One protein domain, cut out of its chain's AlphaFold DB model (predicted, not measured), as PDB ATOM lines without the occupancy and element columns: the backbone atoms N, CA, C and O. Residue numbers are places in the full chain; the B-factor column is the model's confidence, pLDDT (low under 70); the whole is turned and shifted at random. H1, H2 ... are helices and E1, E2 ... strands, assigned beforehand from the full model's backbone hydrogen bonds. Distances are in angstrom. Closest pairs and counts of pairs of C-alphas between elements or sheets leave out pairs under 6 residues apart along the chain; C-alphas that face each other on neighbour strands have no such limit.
ATOM      1  N   VAL A  11     334.604 134.610 287.722       81.56
ATOM      2  CA  VAL A  11     335.811 134.777 288.532       81.56
ATOM      3  C   VAL A  11     335.430 134.866 290.004       81.56
ATOM      4  O   VAL A  11     334.362 135.371 290.356       81.56
ATOM      5  N   VAL A  12     336.303 134.354 290.870       83.69
ATOM      6  CA  VAL A  12     336.202 134.572 292.315       83.69
ATOM      7  C   VAL A  12     336.778 135.952 292.594       83.69
ATOM      8  O   VAL A  12     337.953 136.188 292.329       83.69
ATOM      9  N   THR A  13     335.950 136.869 293.085       86.88
ATOM     10  CA  THR A  13     336.375 138.244 293.399       86.88
ATOM     11  C   THR A  13     336.700 138.426 294.871       86.88
ATOM     12  O   THR A  13     337.430 139.342 295.225       86.88
ATOM     13  N   GLY A  14     336.191 137.545 295.727       88.00
ATOM     14  CA  GLY A  14     336.500 137.549 297.146       88.00
ATOM     15  C   GLY A  14     336.232 136.194 297.775       88.00
ATOM     16  O   GLY A  14     335.365 135.430 297.336       88.00
ATOM     17  N   TYR A  15     336.996 135.891 298.811       90.25
ATOM     18  CA  TYR A  15     336.890 134.656 299.566       90.25
ATOM     19  C   TYR A  15     337.053 134.945 301.051       90.25
ATOM     20  O   TYR A  15     337.678 135.926 301.444       90.25
ATOM     21  N   GLY A  16     336.467 134.081 301.869       91.25
ATOM     22  CA  GLY A  16     336.572 134.172 303.313       91.25
ATOM     23  C   GLY A  16     336.443 132.805 303.958       91.25
ATOM     24  O   GLY A  16     335.812 131.892 303.408       91.25
ATOM     25  N   ALA A  17     337.068 132.638 305.118       90.56
ATOM     26  CA  ALA A  17     337.074 131.358 305.808       90.56
ATOM     27  C   ALA A  17     337.167 131.523 307.321       90.56
ATOM     28  O   ALA A  17     338.041 132.207 307.831       90.56
ATOM     29  N   VAL A  18     336.303 130.804 308.035       91.00
ATOM     30  CA  VAL A  18     336.407 130.637 309.488       91.00
ATOM     31  C   VAL A  18     336.641 129.159 309.756       91.00
ATOM     32  O   VAL A  18     335.774 128.320 309.481       91.00
ATOM     33  N   THR A  19     337.831 128.824 310.249       90.94
ATOM     34  CA  THR A  19     338.287 127.438 310.390       90.94
ATOM     35  C   THR A  19     338.980 127.208 311.737       90.94
ATOM     36  O   THR A  19     339.320 128.153 312.442       90.94
ATOM     37  N   PRO A  20     339.222 125.948 312.133       91.50
ATOM     38  CA  PRO A  20     340.073 125.653 313.287       91.50
ATOM     39  C   PRO A  20     341.533 126.106 313.116       91.50
ATOM     40  O   PRO A  20     342.260 126.200 314.097       91.50
ATOM     41  N   LEU A  21     341.971 126.354 311.877       90.88
ATOM     42  CA  LEU A  21     343.334 126.770 311.546       90.88
ATOM     43  C   LEU A  21     343.540 128.288 311.632       90.88
ATOM     44  O   LEU A  21     344.682 128.741 311.762       90.88
ATOM     45  N   GLY A  22     342.450 129.056 311.554       90.44
ATOM     46  CA  GLY A  22     342.462 130.511 311.554       90.44
ATOM     47  C   GLY A  22     341.061 131.121 311.499       90.44
ATOM     48  O   GLY A  22     340.108 130.521 310.999       90.44
ATOM     49  N   GLU A  23     340.948 132.346 312.001       90.88
ATOM     50  CA  GLU A  23     339.685 133.091 312.102       90.88
ATOM     51  C   GLU A  23     339.300 133.811 310.802       90.88
ATOM     52  O   GLU A  23     338.196 134.342 310.691       90.88
ATOM     53  N   ASN A  24     340.212 133.829 309.832       91.38
ATOM     54  CA  ASN A  24     340.040 134.413 308.507       91.38
ATOM     55  C   ASN A  24     340.776 133.566 307.450       91.38
ATOM     56  O   ASN A  24     341.532 132.634 307.778       91.38
ATOM     57  N   ALA A  25     340.559 133.868 306.172       91.62
ATOM     58  CA  ALA A  25     341.143 133.135 305.058       91.62
ATOM     59  C   ALA A  25     342.668 133.228 305.030       91.62
ATOM     60  O   ALA A  25     343.320 132.213 304.790       91.62
ATOM     61  N   GLN A  26     343.241 134.393 305.340       93.12
ATOM     62  CA  GLN A  26     344.693 134.578 305.338       93.12
ATOM     63  C   GLN A  26     345.381 133.710 306.398       93.12
ATOM     64  O   GLN A  26     346.348 133.011 306.103       93.12
ATOM     65  N   GLN A  27     344.861 133.708 307.627       93.38
ATOM     66  CA  GLN A  27     345.367 132.870 308.714       93.38
ATOM     67  C   GLN A  27     345.201 131.384 308.398       93.38
ATOM     68  O   GLN A  27     346.116 130.599 308.642       93.38
ATOM     69  N   SER A  28     344.046 131.006 307.840       92.00
ATOM     70  CA  SER A  28     343.779 129.626 307.429       92.00
ATOM     71  C   SER A  28     344.757 129.180 306.339       92.00
ATOM     72  O   SER A  28     345.294 128.080 306.415       92.00
ATOM     73  N   TRP A  29     345.034 130.038 305.355       92.19
ATOM     74  CA  TRP A  29     345.986 129.761 304.283       92.19
ATOM     75  C   TRP A  29     347.415 129.632 304.804       92.19
ATOM     76  O   TRP A  29     348.071 128.634 304.521       92.19
ATOM     77  N   ALA A  30     347.870 130.583 305.624       95.88
ATOM     78  CA  ALA A  30     349.187 130.527 306.251       95.88
ATOM     79  C   ALA A  30     349.366 129.229 307.054       95.88
ATOM     80  O   ALA A  30     350.362 128.538 306.900       95.88
ATOM     81  N   ALA A  31     348.351 128.827 307.824       94.25
ATOM     82  CA  ALA A  31     348.372 127.567 308.560       94.25
ATOM     83  C   ALA A  31     348.555 126.333 307.673       94.25
ATOM     84  O   ALA A  31     349.259 125.402 308.056       94.25
ATOM     85  N   ILE A  32     347.892 126.317 306.514       92.56
ATOM     86  CA  ILE A  32     347.998 125.223 305.548       92.56
ATOM     87  C   ILE A  32     349.404 125.194 304.948       92.56
ATOM     88  O   ILE A  32     349.990 124.118 304.851       92.56
ATOM     89  N   MET A  33     349.952 126.358 304.581       96.44
ATOM     90  CA  MET A  33     351.324 126.472 304.072       96.44
ATOM     91  C   MET A  33     352.355 126.012 305.113       96.44
ATOM     92  O   MET A  33     353.296 125.307 304.766       96.44
ATOM     93  N   ASP A  34     352.118 126.317 306.390       97.12
ATOM     94  CA  ASP A  34     352.942 125.890 307.529       97.12
ATOM     95  C   ASP A  34     352.695 124.428 307.956       97.12
ATOM     96  O   ASP A  34     353.212 123.982 308.981       97.12
ATOM     97  N   GLN A  35     351.857 123.680 307.227       95.06
ATOM     98  CA  GLN A  35     351.478 122.296 307.540       95.06
ATOM     99  C   GLN A  35     350.913 122.105 308.962       95.06
ATOM    100  O   GLN A  35     351.021 121.031 309.558       95.06
ATOM    101  N   ARG A  36     350.270 123.138 309.521       94.06
ATOM    102  CA  ARG A  36     349.639 123.058 310.841       94.06
ATOM    103  C   ARG A  36     348.393 122.177 310.788       94.06
ATOM    104  O   ARG A  36     347.575 122.267 309.872       94.06
ATOM    105  N   LEU A  37     348.213 121.346 311.814       91.12
ATOM    106  CA  LEU A  37     347.035 120.490 311.946       91.12
ATOM    107  C   LEU A  37     345.849 121.276 312.517       91.12
ATOM    108  O   LEU A  37     345.951 121.926 313.552       91.12
ATOM    109  N   GLY A  38     344.701 121.180 311.845       87.69
ATOM    110  CA  GLY A  38     343.455 121.859 312.226       87.69
ATOM    111  C   GLY A  38     342.514 121.003 313.066       87.69
ATOM    112  O   GLY A  38     341.342 121.338 313.214       87.69
ATOM    113  N   TYR A  39     342.984 119.862 313.559       90.88
ATOM    114  CA  TYR A  39     342.212 118.940 314.375       90.88
ATOM    115  C   TYR A  39     343.045 118.479 315.562       90.88
ATOM    116  O   TYR A  39     344.267 118.388 315.493       90.88
ATOM    117  N   GLN A  40     342.359 118.175 316.653       90.19
ATOM    118  CA  GLN A  40     342.967 117.743 317.901       90.19
ATOM    119  C   GLN A  40     342.170 116.592 318.501       90.19
ATOM    120  O   GLN A  40     340.982 116.420 318.202       90.19
ATOM    121  N   TYR A  41     342.833 115.794 319.336       93.19
ATOM    122  CA  TYR A  41     342.164 114.746 320.093       93.19
ATOM    123  C   TYR A  41     341.167 115.378 321.071       93.19
ATOM    124  O   TYR A  41     341.498 116.328 321.778       93.19
ATOM    125  N   HIS A  42     339.943 114.867 321.098       90.31
ATOM    126  CA  HIS A  42     338.902 115.244 322.047       90.31
ATOM    127  C   HIS A  42     338.078 114.007 322.392       90.31
ATOM    128  O   HIS A  42     337.463 113.395 321.518       90.31
ATOM    129  N   ASP A  43     338.024 113.663 323.677       91.12
ATOM    130  CA  ASP A  43     337.170 112.578 324.140       91.12
ATOM    131  C   ASP A  43     335.723 113.063 324.286       91.12
ATOM    132  O   ASP A  43     335.403 113.910 325.119       91.12
ATOM    133  N   ARG A  44     334.844 112.526 323.437       90.12
ATOM    134  CA  ARG A  44     333.395 112.756 323.479       90.12
ATOM    135  C   ARG A  44     332.606 111.462 323.704       90.12
ATOM    136  O   ARG A  44     331.409 111.422 323.421       90.12
ATOM    137  N   SER A  45     333.246 110.425 324.246       89.06
ATOM    138  CA  SER A  45     332.607 109.135 324.544       89.06
ATOM    139  C   SER A  45     331.421 109.259 325.499       89.06
ATOM    140  O   SER A  45     330.400 108.619 325.272       89.06
ATOM    141  N   ALA A  46     331.497 110.153 326.490       89.69
ATOM    142  CA  ALA A  46     330.391 110.444 327.404       89.69
ATOM    143  C   ALA A  46     329.127 110.970 326.689       89.69
ATOM    144  O   ALA A  46     328.020 110.814 327.190       89.69
ATOM    145  N   ALA A  47     329.280 111.563 325.500       89.50
ATOM    146  CA  ALA A  47     328.177 112.003 324.644       89.50
ATOM    147  C   ALA A  47     327.758 110.942 323.602       89.50
ATOM    148  O   ALA A  47     327.022 111.258 322.671       89.50
ATOM    149  N   GLY A  48     328.264 109.706 323.707       92.25
ATOM    150  CA  GLY A  48     328.012 108.616 322.757       92.25
ATOM    151  C   GLY A  48     328.738 108.760 321.414       92.25
ATOM    152  O   GLY A  48     328.445 108.025 320.471       92.25
ATOM    153  N   ILE A  49     329.681 109.702 321.293       91.19
ATOM    154  CA  ILE A  49     330.381 109.978 320.035       91.19
ATOM    155  C   ILE A  49     331.634 109.100 319.938       91.19
ATOM    156  O   ILE A  49     332.528 109.185 320.776       91.19
ATOM    157  N   GLN A  50     331.711 108.291 318.877       91.06
ATOM    158  CA  GLN A  50     332.833 107.370 318.631       91.06
ATOM    159  C   GLN A  50     334.093 108.069 318.094       91.06
ATOM    160  O   GLN A  50     335.207 107.601 318.325       91.06
ATOM    161  N   SER A  51     333.932 109.194 317.385       90.31
ATOM    162  CA  SER A  51     335.065 109.958 316.849       90.31
ATOM    163  C   SER A  51     335.917 110.550 317.972       90.31
ATOM    164  O   SER A  51     335.387 111.046 318.965       90.31
ATOM    165  N   ARG A  52     337.238 110.531 317.776       91.00
ATOM    166  CA  ARG A  52     338.235 111.005 318.747       91.00
ATOM    167  C   ARG A  52     338.996 112.247 318.304       91.00
ATOM    168  O   ARG A  52     339.622 112.888 319.136       91.00
ATOM    169  N   PHE A  53     338.930 112.612 317.026       91.06
ATOM    170  CA  PHE A  53     339.613 113.787 316.484       91.06
ATOM    171  C   PHE A  53     338.601 114.791 315.944       91.06
ATOM    172  O   PHE A  53     337.698 114.432 315.186       91.06
ATOM    173  N   PHE A  54     338.755 116.056 316.336       91.12
ATOM    174  CA  PHE A  54     337.834 117.128 315.973       91.12
ATOM    175  C   PHE A  54     338.587 118.407 315.617       91.12
ATOM    176  O   PHE A  54     339.480 118.842 316.344       91.12
ATOM    177  N   GLY A  55     338.175 119.044 314.522       90.12
ATOM    178  CA  GLY A  55     338.554 120.413 314.192       90.12
ATOM    179  C   GLY A  55     337.548 121.395 314.773       90.12
ATOM    180  O   GLY A  55     336.557 121.737 314.127       90.12
ATOM    181  N   LEU A  56     337.770 121.810 316.018       89.69
ATOM    182  CA  LEU A  56     336.901 122.762 316.704       89.69
ATOM    183  C   LEU A  56     337.380 124.187 316.438       89.69
ATOM    184  O   LEU A  56     338.529 124.518 316.705       89.69
ATOM    185  N   VAL A  57     336.479 125.042 315.955       90.38
ATOM    186  CA  VAL A  57     336.729 126.486 315.909       90.38
ATOM    187  C   VAL A  57     336.676 127.011 317.344       90.38
ATOM    188  O   VAL A  57     335.661 126.817 318.024       90.38
ATOM    189  N   ALA A  58     337.761 127.622 317.813       82.94
ATOM    190  CA  ALA A  58     337.872 128.116 319.184       82.94
ATOM    191  C   ALA A  58     337.098 129.427 319.386       82.94
ATOM    192  O   ALA A  58     336.317 129.547 320.330       82.94
ATOM    193  N   SER A  59     337.259 130.366 318.456       85.12
ATOM    194  CA  SER A  59     336.715 131.720 318.554       85.12
ATOM    195  C   SER A  59     335.412 131.897 317.779       85.12
ATOM    196  O   SER A  59     335.090 131.147 316.856       85.12
ATOM    197  N   GLU A  60     334.650 132.918 318.154       86.44
ATOM    198  CA  GLU A  60     333.454 133.333 317.432       86.44
ATOM    199  C   GLU A  60     333.768 134.579 316.586       86.44
ATOM    200  O   GLU A  60     334.416 135.491 317.098       86.44
ATOM    201  N   PRO A  61     333.316 134.659 315.320       86.06
ATOM    202  CA  PRO A  61     333.604 135.807 314.467       86.06
ATOM    203  C   PRO A  61     332.980 137.104 315.000       86.06
ATOM    204  O   PRO A  61     331.883 137.101 315.568       86.06
ATOM    205  N   ASP A  62     333.643 138.242 314.749       87.75
ATOM    206  CA  ASP A  62     333.106 139.559 315.102       87.75
ATOM    207  C   ASP A  62     331.948 139.958 314.165       87.75
ATOM    208  O   ASP A  62     332.124 140.418 313.030       87.75
ATOM    209  N   LEU A  63     330.734 139.803 314.696       88.00
ATOM    210  CA  LEU A  63     329.471 140.132 314.043       88.00
ATOM    211  C   LEU A  63     328.834 141.420 314.597       88.00
ATOM    212  O   LEU A  63     327.605 141.530 314.626       88.00
ATOM    213  N   LYS A  64     329.617 142.399 315.074       86.94
ATOM    214  CA  LYS A  64     329.084 143.691 315.559       86.94
ATOM    215  C   LYS A  64     328.294 144.469 314.506       86.94
ATOM    216  O   LYS A  64     327.322 145.125 314.865       86.94
ATOM    217  N   SER A  65     328.657 144.344 313.227       84.88
ATOM    218  CA  SER A  65     327.939 144.967 312.102       84.88
ATOM    219  C   SER A  65     326.546 144.374 311.861       84.88
ATOM    220  O   SER A  65     325.723 144.978 311.180       84.88
ATOM    221  N   VAL A  66     326.264 143.195 312.421       86.31
ATOM    222  CA  VAL A  66     324.972 142.520 312.299       86.31
ATOM    223  C   VAL A  66     324.070 142.976 313.449       86.31
ATOM    224  O   VAL A  66     324.482 142.881 314.613       86.31
ATOM    225  N   PRO A  67     322.825 143.411 313.172       89.88
ATOM    226  CA  PRO A  67     321.880 143.801 314.211       89.88
ATOM    227  C   PRO A  67     321.737 142.732 315.300       89.88
ATOM    228  O   PRO A  67     321.599 141.537 315.017       89.88
ATOM    229  N   ALA A  68     321.717 143.161 316.565       88.69
ATOM    230  CA  ALA A  68     321.685 142.253 317.714       88.69
ATOM    231  C   ALA A  68     320.476 141.299 317.696       88.69
ATOM    232  O   ALA A  68     320.601 140.145 318.111       88.69
ATOM    233  N   ALA A  69     319.331 141.751 317.170       90.19
ATOM    234  CA  ALA A  69     318.124 140.940 317.011       90.19
ATOM    235  C   ALA A  69     318.349 139.714 316.109       90.19
ATOM    236  O   ALA A  69     317.881 138.622 316.426       90.19
ATOM    237  N   ILE A  70     319.110 139.879 315.021       88.06
ATOM    238  CA  ILE A  70     319.458 138.793 314.099       88.06
ATOM    239  C   ILE A  70     320.517 137.902 314.749       88.06
ATOM    240  O   ILE A  70     320.340 136.689 314.833       88.06
ATOM    241  N   ARG A  71     321.583 138.502 315.292       87.75
ATOM    242  CA  ARG A  71     322.707 137.767 315.892       87.75
ATOM    243  C   ARG A  71     322.270 136.802 316.999       87.75
ATOM    244  O   ARG A  71     322.784 135.692 317.060       87.75
ATOM    245  N   ARG A  72     321.305 137.197 317.838       87.94
ATOM    246  CA  ARG A  72     320.758 136.357 318.922       87.94
ATOM    247  C   ARG A  72     319.963 135.146 318.426       87.94
ATOM    248  O   ARG A  72     319.860 134.163 319.149       87.94
ATOM    249  N   ARG A  73     319.396 135.214 317.219       90.69
ATOM    250  CA  ARG A  73     318.597 134.134 316.618       90.69
ATOM    251  C   ARG A  73     319.428 133.198 315.737       90.69
ATOM    252  O   ARG A  73     318.927 132.159 315.324       90.69
ATOM    253  N   LEU A  74     320.682 133.552 315.436       87.75
ATOM    254  CA  LEU A  74     321.533 132.757 314.555       87.75
ATOM    255  C   LEU A  74     322.176 131.572 315.299       87.75
ATOM    256  O   LEU A  74     322.917 131.774 316.271       87.75
ATOM    257  N   PRO A  75     321.988 130.331 314.811       90.12
ATOM    258  CA  PRO A  75     322.730 129.187 315.325       90.12
ATOM    259  C   PRO A  75     324.231 129.366 315.058       90.12
ATOM    260  O   PRO A  75     324.633 130.062 314.125       90.12
ATOM    261  N   ARG A  76     325.083 128.715 315.863       87.94
ATOM    262  CA  ARG A  76     326.547 128.904 315.807       87.94
ATOM    263  C   ARG A  76     327.123 128.717 314.401       87.94
ATOM    264  O   ARG A  76     327.882 129.556 313.944       87.94
ATOM    265  N   PHE A  77     326.710 127.676 313.677       87.12
ATOM    266  CA  PHE A  77     327.204 127.444 312.314       87.12
ATOM    267  C   PHE A  77     326.891 128.610 311.360       87.12
ATOM    268  O   PHE A  77     327.696 128.920 310.489       87.12
ATOM    269  N   ALA A  78     325.741 129.270 311.529       89.44
ATOM    270  CA  ALA A  78     325.343 130.392 310.690       89.44
ATOM    271  C   ALA A  78     326.141 131.654 311.034       89.44
ATOM    272  O   ALA A  78     326.441 132.444 310.148       89.44
ATOM    273  N   ARG A  79     326.537 131.820 312.301       90.06
ATOM    274  CA  ARG A  79     327.448 132.892 312.719       90.06
ATOM    275  C   ARG A  79     328.845 132.716 312.120       90.06
ATOM    276  O   ARG A  79     329.370 133.674 311.561       90.06
ATOM    277  N   LEU A  80     329.387 131.494 312.136       90.56
ATOM    278  CA  LEU A  80     330.651 131.156 311.461       90.56
ATOM    279  C   LEU A  80     330.583 131.452 309.956       90.56
ATOM    280  O   LEU A  80     331.459 132.122 309.414       90.56
ATOM    281  N   ALA A  81     329.501 131.020 309.299       89.44
ATOM    282  CA  ALA A  81     329.262 131.312 307.889       89.44
ATOM    283  C   ALA A  81     329.169 132.818 307.624       89.44
ATOM    284  O   ALA A  81     329.749 133.316 306.669       89.44
ATOM    285  N   LEU A  82     328.492 133.571 308.488       89.81
ATOM    286  CA  LEU A  82     328.366 135.014 308.323       89.81
ATOM    287  C   LEU A  82     329.709 135.741 308.478       89.81
ATOM    288  O   LEU A  82     329.956 136.700 307.752       89.81
ATOM    289  N   GLY A  83     330.583 135.263 309.369       90.44
ATOM    290  CA  GLY A  83     331.959 135.749 309.488       90.44
ATOM    291  C   GLY A  83     332.748 135.566 308.191       90.44
ATOM    292  O   GLY A  83     333.275 136.536 307.654       90.44
ATOM    293  N   ALA A  84     332.735 134.351 307.633       90.25
ATOM    294  CA  ALA A  84     333.399 134.050 306.362       90.25
ATOM    295  C   ALA A  84     332.802 134.843 305.182       90.25
ATOM    296  O   ALA A  84     333.526 135.344 304.327       90.25
ATOM    297  N   ALA A  85     331.475 135.000 305.136       89.38
ATOM    298  CA  ALA A  85     330.809 135.767 304.085       89.38
ATOM    299  C   ALA A  85     331.174 137.254 304.150       89.38
ATOM    300  O   ALA A  85     331.388 137.873 303.111       89.38
ATOM    301  N   LYS A  86     331.255 137.822 305.360       88.94
ATOM    302  CA  LYS A  86     331.666 139.213 305.572       88.94
ATOM    303  C   LYS A  86     333.067 139.453 305.011       88.94
ATOM    304  O   LYS A  86     333.230 140.388 304.237       88.94
ATOM    305  N   GLU A  87     334.023 138.584 305.339       89.75
ATOM    306  CA  GLU A  87     335.386 138.649 304.800       89.75
ATOM    307  C   GLU A  87     335.392 138.579 303.263       89.75
ATOM    308  O   GLU A  87     336.013 139.410 302.605       89.75
ATOM    309  N   ALA A  88     334.625 137.652 302.677       89.00
ATOM    310  CA  ALA A  88     334.548 137.509 301.226       89.00
ATOM    311  C   ALA A  88     333.969 138.758 300.533       89.00
ATOM    312  O   ALA A  88     334.467 139.166 299.483       89.00
ATOM    313  N   VAL A  89     332.922 139.372 301.103       87.75
ATOM    314  CA  VAL A  89     332.328 140.616 300.573       87.75
ATOM    315  C   VAL A  89     333.313 141.773 300.709       87.75
ATOM    316  O   VAL A  89     333.484 142.549 299.772       87.75
ATOM    317  N   GLU A  90     333.965 141.891 301.862       88.56
ATOM    318  CA  GLU A  90     334.941 142.944 302.125       88.56
ATOM    319  C   GLU A  90     336.121 142.866 301.153       88.56
ATOM    320  O   GLU A  90     336.497 143.882 300.576       88.56
ATOM    321  N   MET A  91     336.621 141.663 300.866       88.69
ATOM    322  CA  MET A  91     337.662 141.446 299.860       88.69
ATOM    323  C   MET A  91     337.191 141.793 298.441       88.69
ATOM    324  O   MET A  91     337.923 142.436 297.692       88.69
ATOM    325  N   ALA A  92     335.968 141.396 298.077       87.50
ATOM    326  CA  ALA A  92     335.434 141.613 296.733       87.50
ATOM    327  C   ALA A  92     335.172 143.090 296.408       87.50
ATOM    328  O   ALA A  92     335.267 143.478 295.245       87.50
ATOM    329  N   PHE A  93     334.807 143.895 297.409       85.69
ATOM    330  CA  PHE A  93     334.330 145.262 297.189       85.69
ATOM    331  C   PHE A  93     335.125 146.344 297.933       85.69
ATOM    332  O   PHE A  93     334.884 147.521 297.693       85.69
ATOM    333  N   GLN A  94     336.060 145.995 298.824       83.88
ATOM    334  CA  GLN A  94     336.939 146.934 299.547       83.88
ATOM    335  C   GLN A  94     336.182 148.098 300.219       83.88
ATOM    336  O   GLN A  94     336.607 149.250 300.190       83.88
ATOM    337  N   GLY A  95     335.005 147.816 300.787       71.69
ATOM    338  CA  GLY A  95     334.146 148.824 301.425       71.69
ATOM    339  C   GLY A  95     333.278 149.652 300.468       71.69
ATOM    340  O   GLY A  95     332.434 150.424 300.927       71.69
ATOM    341  N   GLN A  96     333.408 149.470 299.152       73.12
ATOM    342  CA  GLN A  96     332.482 150.045 298.182       73.12
ATOM    343  C   GLN A  96     331.133 149.325 298.260       73.12
ATOM    344  O   GLN A  96     331.055 148.101 298.380       73.12
ATOM    345  N   ARG A  97     330.032 150.082 298.190       64.12
ATOM    346  CA  ARG A  97     328.710 149.462 298.052       64.12
ATOM    347  C   ARG A  97     328.637 148.791 296.681       64.12
ATOM    348  O   ARG A  97     328.907 149.469 295.688       64.12
ATOM    349  N   PRO A  98     328.253 147.506 296.594       60.88
ATOM    350  CA  PRO A  98     328.073 146.863 295.303       60.88
ATOM    351  C   PRO A  98     327.057 147.665 294.480       60.88
ATOM    352  O   PRO A  98     325.929 147.878 294.920       60.88
ATOM    353  N   LEU A  99     327.458 148.102 293.281       53.12
ATOM    354  CA  LEU A  99     326.607 148.857 292.344       53.12
ATOM    355  C   LEU A  99     325.458 148.010 291.765       53.12
ATOM    356  O   LEU A  99     324.597 148.507 291.044       53.12
ATOM    357  N   GLY A 115     325.986 117.882 304.266       28.92
ATOM    358  CA  GLY A 115     325.722 116.466 304.505       28.92
ATOM    359  C   GLY A 115     325.888 116.146 305.998       28.92
ATOM    360  O   GLY A 115     326.782 116.713 306.639       28.92
ATOM    361  N   PRO A 116     325.073 115.251 306.580       29.38
ATOM    362  CA  PRO A 116     325.336 114.737 307.917       29.38
ATOM    363  C   PRO A 116     326.660 113.959 307.891       29.38
ATOM    364  O   PRO A 116     326.792 112.976 307.170       29.38
ATOM    365  N   GLY A 117     327.666 114.430 308.635       30.67
ATOM    366  CA  GLY A 117     328.918 113.691 308.856       30.67
ATOM    367  C   GLY A 117     330.201 114.232 308.211       30.67
ATOM    368  O   GLY A 117     331.227 113.572 308.328       30.67
ATOM    369  N   ARG A 118     330.218 115.416 307.578       35.25
ATOM    370  CA  ARG A 118     331.482 116.028 307.105       35.25
ATOM    371  C   ARG A 118     331.942 117.169 308.012       35.25
ATOM    372  O   ARG A 118     331.139 118.009 308.414       35.25
ATOM    373  N   MET A 119     333.240 117.188 308.326       32.62
ATOM    374  CA  MET A 119     333.919 118.294 309.010       32.62
ATOM    375  C   MET A 119     333.597 119.596 308.260       32.62
ATOM    376  O   MET A 119     333.958 119.755 307.095       32.62
ATOM    377  N   LYS A 120     332.831 120.492 308.893       39.12
ATOM    378  CA  LYS A 120     332.346 121.733 308.279       39.12
ATOM    379  C   LYS A 120     333.478 122.757 308.231       39.12
ATOM    380  O   LYS A 120     333.570 123.618 309.102       39.12
ATOM    381  N   VAL A 121     334.336 122.670 307.221       46.22
ATOM    382  CA  VAL A 121     335.190 123.801 306.845       46.22
ATOM    383  C   VAL A 121     334.257 124.842 306.228       46.22
ATOM    384  O   VAL A 121     333.702 124.626 305.153       46.22
ATOM    385  N   THR A 122     333.982 125.924 306.957       58.75
ATOM    386  CA  THR A 122     333.060 126.968 306.489       58.75
ATOM    387  C   THR A 122     333.851 127.967 305.651       58.75
ATOM    388  O   THR A 122     334.188 129.057 306.103       58.75
ATOM    389  N   THR A 123     334.205 127.545 304.440       51.47
ATOM    390  CA  THR A 123     334.791 128.412 303.413       51.47
ATOM    391  C   THR A 123     333.666 128.949 302.539       51.47
ATOM    392  O   THR A 123     332.842 128.177 302.045       51.47
ATOM    393  N   ILE A 124     333.619 130.267 302.350       63.22
ATOM    394  CA  ILE A 124     332.657 130.932 301.468       63.22
ATOM    395  C   ILE A 124     333.425 131.635 300.355       63.22
ATOM    396  O   ILE A 124     334.377 132.372 300.602       63.22
ATOM    397  N   LEU A 125     332.989 131.395 299.121       54.34
ATOM    398  CA  LEU A 125     333.535 132.004 297.914       54.34
ATOM    399  C   LEU A 125     332.460 132.893 297.290       54.34
ATOM    400  O   LEU A 125     331.325 132.449 297.106       54.34
ATOM    401  N   ILE A 126     332.818 134.132 296.957       58.53
ATOM    402  CA  ILE A 126     331.966 135.034 296.187       58.53
ATOM    403  C   ILE A 126     332.478 135.062 294.754       58.53
ATOM    404  O   ILE A 126     333.602 135.477 294.468       58.53
ATOM    405  N   CYS A 127     331.612 134.615 293.853       48.41
ATOM    406  CA  CYS A 127     331.857 134.597 292.424       48.41
ATOM    407  C   CYS A 127     331.062 135.717 291.755       48.41
ATOM    408  O   CYS A 127     329.839 135.771 291.898       48.41
ATOM    409  N   ILE A 128     331.732 136.566 290.981       55.84
ATOM    410  CA  ILE A 128     331.075 137.551 290.119       55.84
ATOM    411  C   ILE A 128     331.414 137.189 288.672       55.84
ATOM    412  O   ILE A 128     332.564 136.931 288.317       55.84
ATOM    413  N   SER A 129     330.387 137.108 287.825       45.28
ATOM    414  CA  SER A 129     330.578 136.936 286.385       45.28
ATOM    415  C   SER A 129     331.092 138.253 285.822       45.28
ATOM    416  O   SER A 129     330.399 139.265 285.924       45.28
ATOM    417  N   ALA A 130     332.272 138.240 285.205       43.25
ATOM    418  CA  ALA A 130     332.697 139.364 284.389       43.25
ATOM    419  C   ALA A 130     331.765 139.405 283.169       43.25
ATOM    420  O   ALA A 130     331.752 138.473 282.365       43.25
TER     421      ALA A 130
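What this domain is: This is residues 11 to 99 and 115 to 130 of the 132 residues of a protein of Serratia rubidaea (UniProt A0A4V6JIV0). A two-stranded ribbon, E1 and E2, has the long helix H3 packed on one face, while the short helix H1 packs by its first residues near the end of E1. A long link without a named element folds back on itself in a finger whose tip, residues 45 to 50, sticks out, and then leads to the small helix H2 near the start of H3. The printed part has 105 residues, with the order E1, H1, H2, H3, E2; the two strands are antiparallel. The class is mixed, helices and strands, with under half of the residues, 49, in named elements. The whole is only just loose, close to compact, with a radius of gyration of the C-alphas of 15.8 A and spans of 52 by 37 by 24 A.

How they stand to each other: Begin with E1, residues 11 to 18, which bends by 52 degrees at residue 14. Beside it find E2, residues 122 to 129, its antiparallel neighbour at 165 degrees between directions; N 13 and O 126 are 3.1 A apart and N 124 and O 16 are 2.9 A apart, both within hydrogen-bond range. Next look at H1, residues 25 to 33: the closest C-alphas of E1 and H1, those of Ala 17 and Ala 25, are 4.5 A apart. H1 and E2 are only just apart, with their closest C-alphas at 8.1 A. Further on, residues 40 to 41 pair with residues 53 to 54, antiparallel. H2, residues 68 to 73, is apart from E1, H1 and E2. H3, residues 76 to 93, comes closest to E1 at the C-alphas of Tyr 15 and Ala 88, 4.0 A, and to E2 at those of Ala 85 and Ile 124, 5.8 A. H2 and H3 are close but not clearly touching, the closest C-alphas being those of Arg 71 and Arg 79, 7.5 A; they run opposite ways at a steep tilt of 48 degrees. Every O i to N i+4 pair is within hydrogen-bond range in H1 and H3; in H2 it is 1 of 2.

Where its parts are: Find C-alpha 11 at (335.811, 134.777, 288.532); from there E1 runs 21.4 A to C-alpha 18. H1 runs from Ala 25 to Met 33, and H2 from Ala 68 to Arg 73. H3 begins at C-alpha 76, at (326.547, 128.904, 315.807), and runs 26.0 A to Phe 93. E2 runs 22.6 A from Thr 122 to C-alpha 129 at (330.578, 136.936, 286.385).

The domain as a whole: The two C-alphas farthest apart, those of Ala 46 and Leu 99, are 52.1 A apart. Residues 100 to 114 are not printed, and C-alphas 99 and 115 are 34.6 A apart across this cut. The link from H1 to H2 is long, with 34 residues. Look at the B-factor column for pLDDT: the mean of the printed part is 81.7, and residues 97 to 99 and 115 to 130 are under 70.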